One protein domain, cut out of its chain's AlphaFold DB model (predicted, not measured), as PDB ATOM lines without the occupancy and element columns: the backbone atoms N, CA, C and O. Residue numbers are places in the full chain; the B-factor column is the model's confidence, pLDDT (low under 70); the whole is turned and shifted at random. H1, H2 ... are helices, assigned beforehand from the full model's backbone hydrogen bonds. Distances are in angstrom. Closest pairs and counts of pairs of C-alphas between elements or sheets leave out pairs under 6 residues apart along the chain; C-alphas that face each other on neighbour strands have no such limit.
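AT A GLANCE: This is residues 2 to 57 of the 152 residues of an uncharacterized protein of Crocinitomicaceae bacterium (UniProt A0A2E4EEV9). One long helix, H2, makes the long axis of a rod; the shorter H1 folds back beside its first residues, and two short turns of helix, H3 and H4, form a small head near its other end. Residues 23 to 32 of H2 stand free between them. The printed part has 56 residues with four named helices, H1 to H4 in order, and no named strand: all helix, extended, radius of gyration of the C-alphas 16.2 A, spans 46 by 21 by 14 A.

IN THESE COORDINATES: H2, residues 15 to 39, is 36.0 A long from C-alpha 15 at (204.658, 262.385, 253.151) to C-alpha 39 at (176.046, 240.996, 248.564). H1 is residues 2 to 10, 12.9 A; H3 is 46 to 49, 5.4 A; H4 is 54 to 57, 5.8 A.

HOW THE PARTS SIT: H1 and H2 form a helical hairpin, opposite ways at a shallow tilt of 34 degrees, only just short of steep. They touch, H2 with residues 18 to 22 alone; the closest C-alphas, of Val 9 and Lys 18, are 6.5 A apart. H2, with residues 37 to 38 alone, only just touches H3, with 3 pairs of C-alphas within 8 A, closest Met 37 and Ile 49 at 6.4 A. H3 and H4 touch only at the corner, closest C-alphas Ser 47 and His 56, 4.7 A. H4 is apart from H2. Every O i to N i+4 pair is within hydrogen-bond range in H2, 4 of 5 in H1; H3 and H4 are too short for such a pair.

THE WHOLE: The farthest C-alphas, of Arg 13 and Tyr 43, are 46.9 A apart. The printed part has no cut and no long link. Residues 2, 9, 41 and 43 have pLDDT under 70.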
ATOM      1  N   ALA A   2     184.158 263.962 243.963       59.25
ATOM      2  CA  ALA A   2     185.516 263.399 243.866       59.25
ATOM      3  C   ALA A   2     186.656 264.409 244.138       59.25
ATOM      4  O   ALA A   2     187.620 264.064 244.809       59.25
ATOM      5  N   ILE A   3     186.528 265.663 243.683       71.38
ATOM      6  CA  ILE A   3     187.603 266.677 243.758       71.38
ATOM      7  C   ILE A   3     187.990 267.020 245.212       71.38
ATOM      8  O   ILE A   3     189.172 267.110 245.518       71.38
ATOM      9  N   GLY A   4     187.020 267.120 246.129       72.81
ATOM     10  CA  GLY A   4     187.288 267.501 247.526       72.81
ATOM     11  C   GLY A   4     188.052 266.448 248.337       72.81
ATOM     12  O   GLY A   4     188.801 266.794 249.242       72.81
ATOM     13  N   ILE A   5     187.919 265.163 247.997       70.38
ATOM     14  CA  ILE A   5     188.667 264.087 248.668       70.38
ATOM     15  C   ILE A   5     190.146 264.158 248.272       70.38
ATOM     16  O   ILE A   5     191.026 263.994 249.116       70.38
ATOM     17  N   PHE A   6     190.425 264.447 246.998       72.56
ATOM     18  CA  PHE A   6     191.793 264.628 246.518       72.56
ATOM     19  C   PHE A   6     192.443 265.887 247.091       72.56
ATOM     20  O   PHE A   6     193.624 265.840 247.427       72.56
ATOM     21  N   ASP A   7     191.675 266.959 247.272       75.19
ATOM     22  CA  ASP A   7     192.151 268.216 247.852       75.19
ATOM     23  C   ASP A   7     192.588 268.036 249.318       75.19
ATOM     24  O   ASP A   7     193.739 268.304 249.665       75.19
ATOM     25  N   VAL A   8     191.742 267.405 250.146       75.75
ATOM     26  CA  VAL A   8     192.045 267.093 251.559       75.75
ATOM     27  C   VAL A   8     193.256 266.165 251.706       75.75
ATOM     28  O   VAL A   8     194.067 266.334 252.615       75.75
ATOM     29  N   VAL A   9     193.420 265.185 250.810       69.94
ATOM     30  CA  VAL A   9     194.602 264.301 250.798       69.94
ATOM     31  C   VAL A   9     195.855 265.045 250.313       69.94
ATOM     32  O   VAL A   9     196.974 264.707 250.717       69.94
ATOM     33  N   SER A  10     195.699 266.057 249.457       70.88
ATOM     34  CA  SER A  10     196.810 266.854 248.934       70.88
ATOM     35  C   SER A  10     197.396 267.812 249.974       70.88
ATOM     36  O   SER A  10     198.624 267.943 250.016       70.88
ATOM     37  N   ASP A  11     196.555 268.336 250.872       77.56
ATOM     38  CA  ASP A  11     196.905 269.264 251.958       77.56
ATOM     39  C   ASP A  11     197.671 268.613 253.128       77.56
ATOM     40  O   ASP A  11     198.236 269.288 253.999       77.56
ATOM     41  N   VAL A  12     197.763 267.278 253.155       79.12
ATOM     42  CA  VAL A  12     198.525 266.549 254.178       79.12
ATOM     43  C   VAL A  12     200.028 266.729 253.950       79.12
ATOM     44  O   VAL A  12     200.657 266.049 253.138       79.12
ATOM     45  N   ARG A  13     200.641 267.606 254.752       73.12
ATOM     46  CA  ARG A  13     202.072 267.966 254.671       73.12
ATOM     47  C   ARG A  13     203.054 266.829 254.986       73.12
ATOM     48  O   ARG A  13     204.220 266.910 254.610       73.12
ATOM     49  N   LYS A  14     202.633 265.774 255.699       85.31
ATOM     50  CA  LYS A  14     203.515 264.653 256.084       85.31
ATOM     51  C   LYS A  14     203.510 263.562 254.998       85.31
ATOM     52  O   LYS A  14     202.497 262.875 254.863       85.31
ATOM     53  N   PRO A  15     204.634 263.297 254.302       77.88
ATOM     54  CA  PRO A  15     204.658 262.385 253.151       77.88
ATOM     55  C   PRO A  15     204.311 260.934 253.520       77.88
ATOM     56  O   PRO A  15     203.592 260.263 252.782       77.88
ATOM     57  N   LYS A  16     204.737 260.465 254.704       81.38
ATOM     58  CA  LYS A  16     204.395 259.124 255.214       81.38
ATOM     59  C   LYS A  16     202.895 258.968 255.496       81.38
ATOM     60  O   LYS A  16     202.319 257.934 255.178       81.38
ATOM     61  N   LEU A  17     202.261 260.001 256.056       81.88
ATOM     62  CA  LEU A  17     200.827 259.989 256.360       81.88
ATOM     63  C   LEU A  17     199.986 260.080 255.081       81.88
ATOM     64  O   LEU A  17     198.998 259.368 254.949       81.88
ATOM     65  N   LYS A  18     200.420 260.892 254.110       81.19
ATOM     66  CA  LYS A  18     199.793 260.989 252.787       81.19
ATOM     67  C   LYS A  18     199.814 259.650 252.042       81.19
ATOM     68  O   LYS A  18     198.790 259.231 251.511       81.19
ATOM     69  N   SER A  19     200.952 258.949 252.054       81.81
ATOM     70  CA  SER A  19     201.057 257.612 251.454       81.81
ATOM     71  C   SER A  19     200.180 256.584 252.176       81.81
ATOM     72  O   SER A  19     199.483 255.820 251.510       81.81
ATOM     73  N   LEU A  20     200.140 256.605 253.514       87.88
ATOM     74  CA  LEU A  20     199.272 255.722 254.302       87.88
ATOM     75  C   LEU A  20     197.786 255.934 253.976       87.88
ATOM     76  O   LEU A  20     197.070 254.964 253.740       87.88
ATOM     77  N   LEU A  21     197.332 257.191 253.930       85.94
ATOM     78  CA  LEU A  21     195.949 257.532 253.588       85.94
ATOM     79  C   LEU A  21     195.594 257.071 252.170       85.94
ATOM     80  O   LEU A  21     194.550 256.448 251.985       85.94
ATOM     81  N   GLY A  22     196.485 257.287 251.198       86.00
ATOM     82  CA  GLY A  22     196.301 256.806 249.826       86.00
ATOM     83  C   GLY A  22     196.139 255.285 249.749       86.00
ATOM     84  O   GLY A  22     195.165 254.797 249.178       86.00
ATOM     85  N   TRP A  23     197.038 254.532 250.389       90.44
ATOM     86  CA  TRP A  23     196.935 253.071 250.454       90.44
ATOM     87  C   TRP A  23     195.667 252.601 251.170       90.44
ATOM     88  O   TRP A  23     194.999 251.689 250.689       90.44
ATOM     89  N   SER A  24     195.288 253.246 252.276       90.88
ATOM     90  CA  SER A  24     194.060 252.904 253.004       90.88
ATOM     91  C   SER A  24     192.802 253.108 252.158       90.88
ATOM     92  O   SER A  24     191.910 252.260 252.169       90.88
ATOM     93  N   ALA A  25     192.753 254.184 251.366       90.44
ATOM     94  CA  ALA A  25     191.634 254.474 250.482       90.44
ATOM     95  C   ALA A  25     191.522 253.422 249.371       90.44
ATOM     96  O   ALA A  25     190.432 252.912 249.122       90.44
ATOM     97  N   LEU A  26     192.645 253.025 248.762       92.06
ATOM     98  CA  LEU A  26     192.673 251.946 247.768       92.06
ATOM     99  C   LEU A  26     192.176 250.618 248.351       92.06
ATOM    100  O   LEU A  26     191.340 249.953 247.738       92.06
ATOM    101  N   ILE A  27     192.635 250.255 249.552       95.38
ATOM    102  CA  ILE A  27     192.196 249.029 250.233       95.38
ATOM    103  C   ILE A  27     190.691 249.076 250.522       95.38
ATOM    104  O   ILE A  27     189.994 248.095 250.260       95.38
ATOM    105  N   MET A  28     190.164 250.209 251.001       92.81
ATOM    106  CA  MET A  28     188.723 250.364 251.228       92.81
ATOM    107  C   MET A  28     187.913 250.248 249.937       92.81
ATOM    108  O   MET A  28     186.858 249.620 249.948       92.81
ATOM    109  N   VAL A  29     188.394 250.809 248.823       94.25
ATOM    110  CA  VAL A  29     187.715 250.692 247.522       94.25
ATOM    111  C   VAL A  29     187.673 249.236 247.067       94.25
ATOM    112  O   VAL A  29     186.607 248.750 246.686       94.25
ATOM    113  N   ILE A  30     188.790 248.509 247.157       94.31
ATOM    114  CA  ILE A  30     188.840 247.080 246.811       94.31
ATOM    115  C   ILE A  30     187.867 246.292 247.694       94.31
ATOM    116  O   ILE A  30     187.034 245.546 247.178       94.31
ATOM    117  N   PHE A  31     187.915 246.503 249.013       95.19
ATOM    118  CA  PHE A  31     187.027 245.831 249.961       95.19
ATOM    119  C   PHE A  31     185.551 246.134 249.682       95.19
ATOM    120  O   PHE A  31     184.734 245.218 249.617       95.19
ATOM    121  N   SER A  32     185.212 247.404 249.455       93.56
ATOM    122  CA  SER A  32     183.855 247.824 249.102       93.56
ATOM    123  C   SER A  32     183.392 247.182 247.795       93.56
ATOM    124  O   SER A  32     182.237 246.783 247.695       93.56
ATOM    125  N   THR A  33     184.274 247.046 246.803       92.62
ATOM    126  CA  THR A  33     183.939 246.431 245.510       92.62
ATOM    127  C   THR A  33     183.662 244.933 245.669       92.62
ATOM    128  O   THR A  33     182.647 244.443 245.177       92.62
ATOM    129  N   ILE A  34     184.510 244.210 246.414       93.12
ATOM    130  CA  ILE A  34     184.308 242.785 246.736       93.12
ATOM    131  C   ILE A  34     183.006 242.586 247.514       93.12
ATOM    132  O   ILE A  34     182.175 241.763 247.129       93.12
ATOM    133  N   ARG A  35     182.782 243.395 248.557       91.81
ATOM    134  CA  ARG A  35     181.557 243.370 249.366       91.81
ATOM    135  C   ARG A  35     180.318 243.525 248.489       91.81
ATOM    136  O   ARG A  35     179.404 242.715 248.621       91.81
ATOM    137  N   THR A  36     180.310 244.514 247.593       90.19
ATOM    138  CA  THR A  36     179.208 244.748 246.653       90.19
ATOM    139  C   THR A  36     178.979 243.534 245.759       90.19
ATOM    140  O   THR A  36     177.855 243.048 245.702       90.19
ATOM    141  N   MET A  37     180.024 242.986 245.125       89.12
ATOM    142  CA  MET A  37     179.897 241.791 244.277       89.12
ATOM    143  C   MET A  37     179.360 240.571 245.044       89.12
ATOM    144  O   MET A  37     178.645 239.742 244.478       89.12
ATOM    145  N   ASP A  38     179.671 240.444 246.335       87.31
ATOM    146  CA  ASP A  38     179.203 239.325 247.147       87.31
ATOM    147  C   ASP A  38     177.756 239.464 247.629       87.31
ATOM    148  O   ASP A  38     177.026 238.460 247.667       87.31
ATOM    149  N   SER A  39     177.352 240.687 247.982       85.19
ATOM    150  CA  SER A  39     176.046 240.996 248.564       85.19
ATOM    151  C   SER A  39     174.983 241.426 247.559       85.19
ATOM    152  O   SER A  39     173.879 241.744 247.989       85.19
ATOM    153  N   THR A  40     175.267 241.456 246.254       82.31
ATOM    154  CA  THR A  40     174.245 241.751 245.238       82.31
ATOM    155  C   THR A  40     173.066 240.778 245.371       82.31
ATOM    156  O   THR A  40     173.235 239.565 245.226       82.31
ATOM    157  N   ILE A  41     171.884 241.329 245.673       69.25
ATOM    158  CA  ILE A  41     170.603 240.609 245.828       69.25
ATOM    159  C   ILE A  41     169.862 240.498 244.484       69.25
ATOM    160  O   ILE A  41     168.970 239.670 244.328       69.25
ATOM    161  N   TYR A  42     170.234 241.321 243.499       74.94
ATOM    162  CA  TYR A  42     169.630 241.296 242.168       74.94
ATOM    163  C   TYR A  42     169.806 239.923 241.504       74.94
ATOM    164  O   TYR A  42     170.810 239.255 241.761       74.94
ATOM    165  N   TYR A  43     168.869 239.534 240.629       66.88
ATOM    166  CA  TYR A  43     168.943 238.322 239.797       66.88
ATOM    167  C   TYR A  43     170.123 238.414 238.821       66.88
ATOM    168  O   TYR A  43     169.974 238.684 237.635       66.88
ATOM    169  N   THR A  44     171.332 238.249 239.343       71.38
ATOM    170  CA  THR A  44     172.572 238.230 238.586       71.38
ATOM    171  C   THR A  44     173.338 236.980 238.967       71.38
ATOM    172  O   THR A  44     173.418 236.590 240.137       71.38
ATOM    173  N   ILE A  45     173.896 236.322 237.962       76.00
ATOM    174  CA  ILE A  45     174.669 235.109 238.167       76.00
ATOM    175  C   ILE A  45     175.992 235.526 238.812       76.00
ATOM    176  O   ILE A  45     176.827 236.181 238.189       76.00
ATOM    177  N   LYS A  46     176.191 235.153 240.080       83.75
ATOM    178  CA  LYS A  46     177.346 235.587 240.885       83.75
ATOM    179  C   LYS A  46     178.695 235.207 240.270       83.75
ATOM    180  O   LYS A  46     179.650 235.973 240.392       83.75
ATOM    181  N   SER A  47     178.770 234.075 239.568       83.94
ATOM    182  CA  SER A  47     179.976 233.693 238.824       83.94
ATOM    183  C   SER A  47     180.319 234.707 237.727       83.94
ATOM    184  O   SER A  47     181.490 235.007 237.533       83.94
ATOM    185  N   LYS A  48     179.334 235.343 237.082       82.56
ATOM    186  CA  LYS A  48     179.561 236.334 236.016       82.56
ATOM    187  C   LYS A  48     180.056 237.695 236.521       82.56
ATOM    188  O   LYS A  48     180.592 238.455 235.727       82.56
ATOM    189  N   ILE A  49     179.936 237.998 237.818       87.94
ATOM    190  CA  ILE A  49     180.394 239.279 238.396       87.94
ATOM    191  C   ILE A  49     181.686 239.157 239.218       87.94
ATOM    192  O   ILE A  49     182.481 240.091 239.249       87.94
ATOM    193  N   ARG A  50     181.941 238.015 239.869       90.38
ATOM    194  CA  ARG A  50     183.081 237.841 240.785       90.38
ATOM    195  C   ARG A  50     184.349 237.403 240.054       90.38
ATOM    196  O   ARG A  50     184.750 236.245 240.144       90.38
ATOM    197  N   PHE A  51     185.025 238.340 239.394       90.56
ATOM    198  CA  PHE A  51     186.238 238.076 238.601       90.56
ATOM    199  C   PHE A  51     187.406 237.425 239.368       90.56
ATOM    200  O   PHE A  51     188.332 236.900 238.759       90.56
ATOM    201  N   TYR A  52     187.403 237.470 240.701       89.88
ATOM    202  CA  TYR A  52     188.416 236.829 241.549       89.88
ATOM    203  C   TYR A  52     188.122 235.347 241.829       89.88
ATOM    204  O   TYR A  52     188.964 234.652 242.395       89.88
ATOM    205  N   GLN A  53     186.938 234.844 241.470       91.56
ATOM    206  CA  GLN A  53     186.582 233.436 241.626       91.56
ATOM    207  C   GLN A  53     186.893 232.662 240.346       91.56
ATOM    208  O   GLN A  53     186.602 233.120 239.245       91.56
ATOM    209  N   LYS A  54     187.424 231.441 240.489       90.56
ATOM    210  CA  LYS A  54     187.725 230.553 239.351       90.56
ATOM    211  C   LYS A  54     186.503 230.315 238.454       90.56
ATOM    212  O   LYS A  54     186.649 230.239 237.239       90.56
ATOM    213  N   GLU A  55     185.315 230.247 239.054       88.69
ATOM    214  CA  GLU A  55     184.058 230.023 238.336       88.69
ATOM    215  C   GLU A  55     183.748 231.123 237.312       88.69
ATOM    216  O   GLU A  55     183.104 230.846 236.309       88.69
ATOM    217  N   HIS A  56     184.256 232.347 237.500       88.25
ATOM    218  CA  HIS A  56     184.081 233.441 236.537       88.25
ATOM    219  C   HIS A  56     184.686 233.140 235.165       88.25
ATOM    220  O   HIS A  56     184.167 233.571 234.139       88.25
ATOM    221  N   TYR A  57     185.781 232.383 235.147       88.38
ATOM    222  CA  TYR A  57     186.491 232.023 233.922       88.38
ATOM    223  C   TYR A  57     186.054 230.670 233.369       88.38
ATOM    224  O   TYR A  57     186.563 230.231 232.336       88.38
TER     225      TYR A  57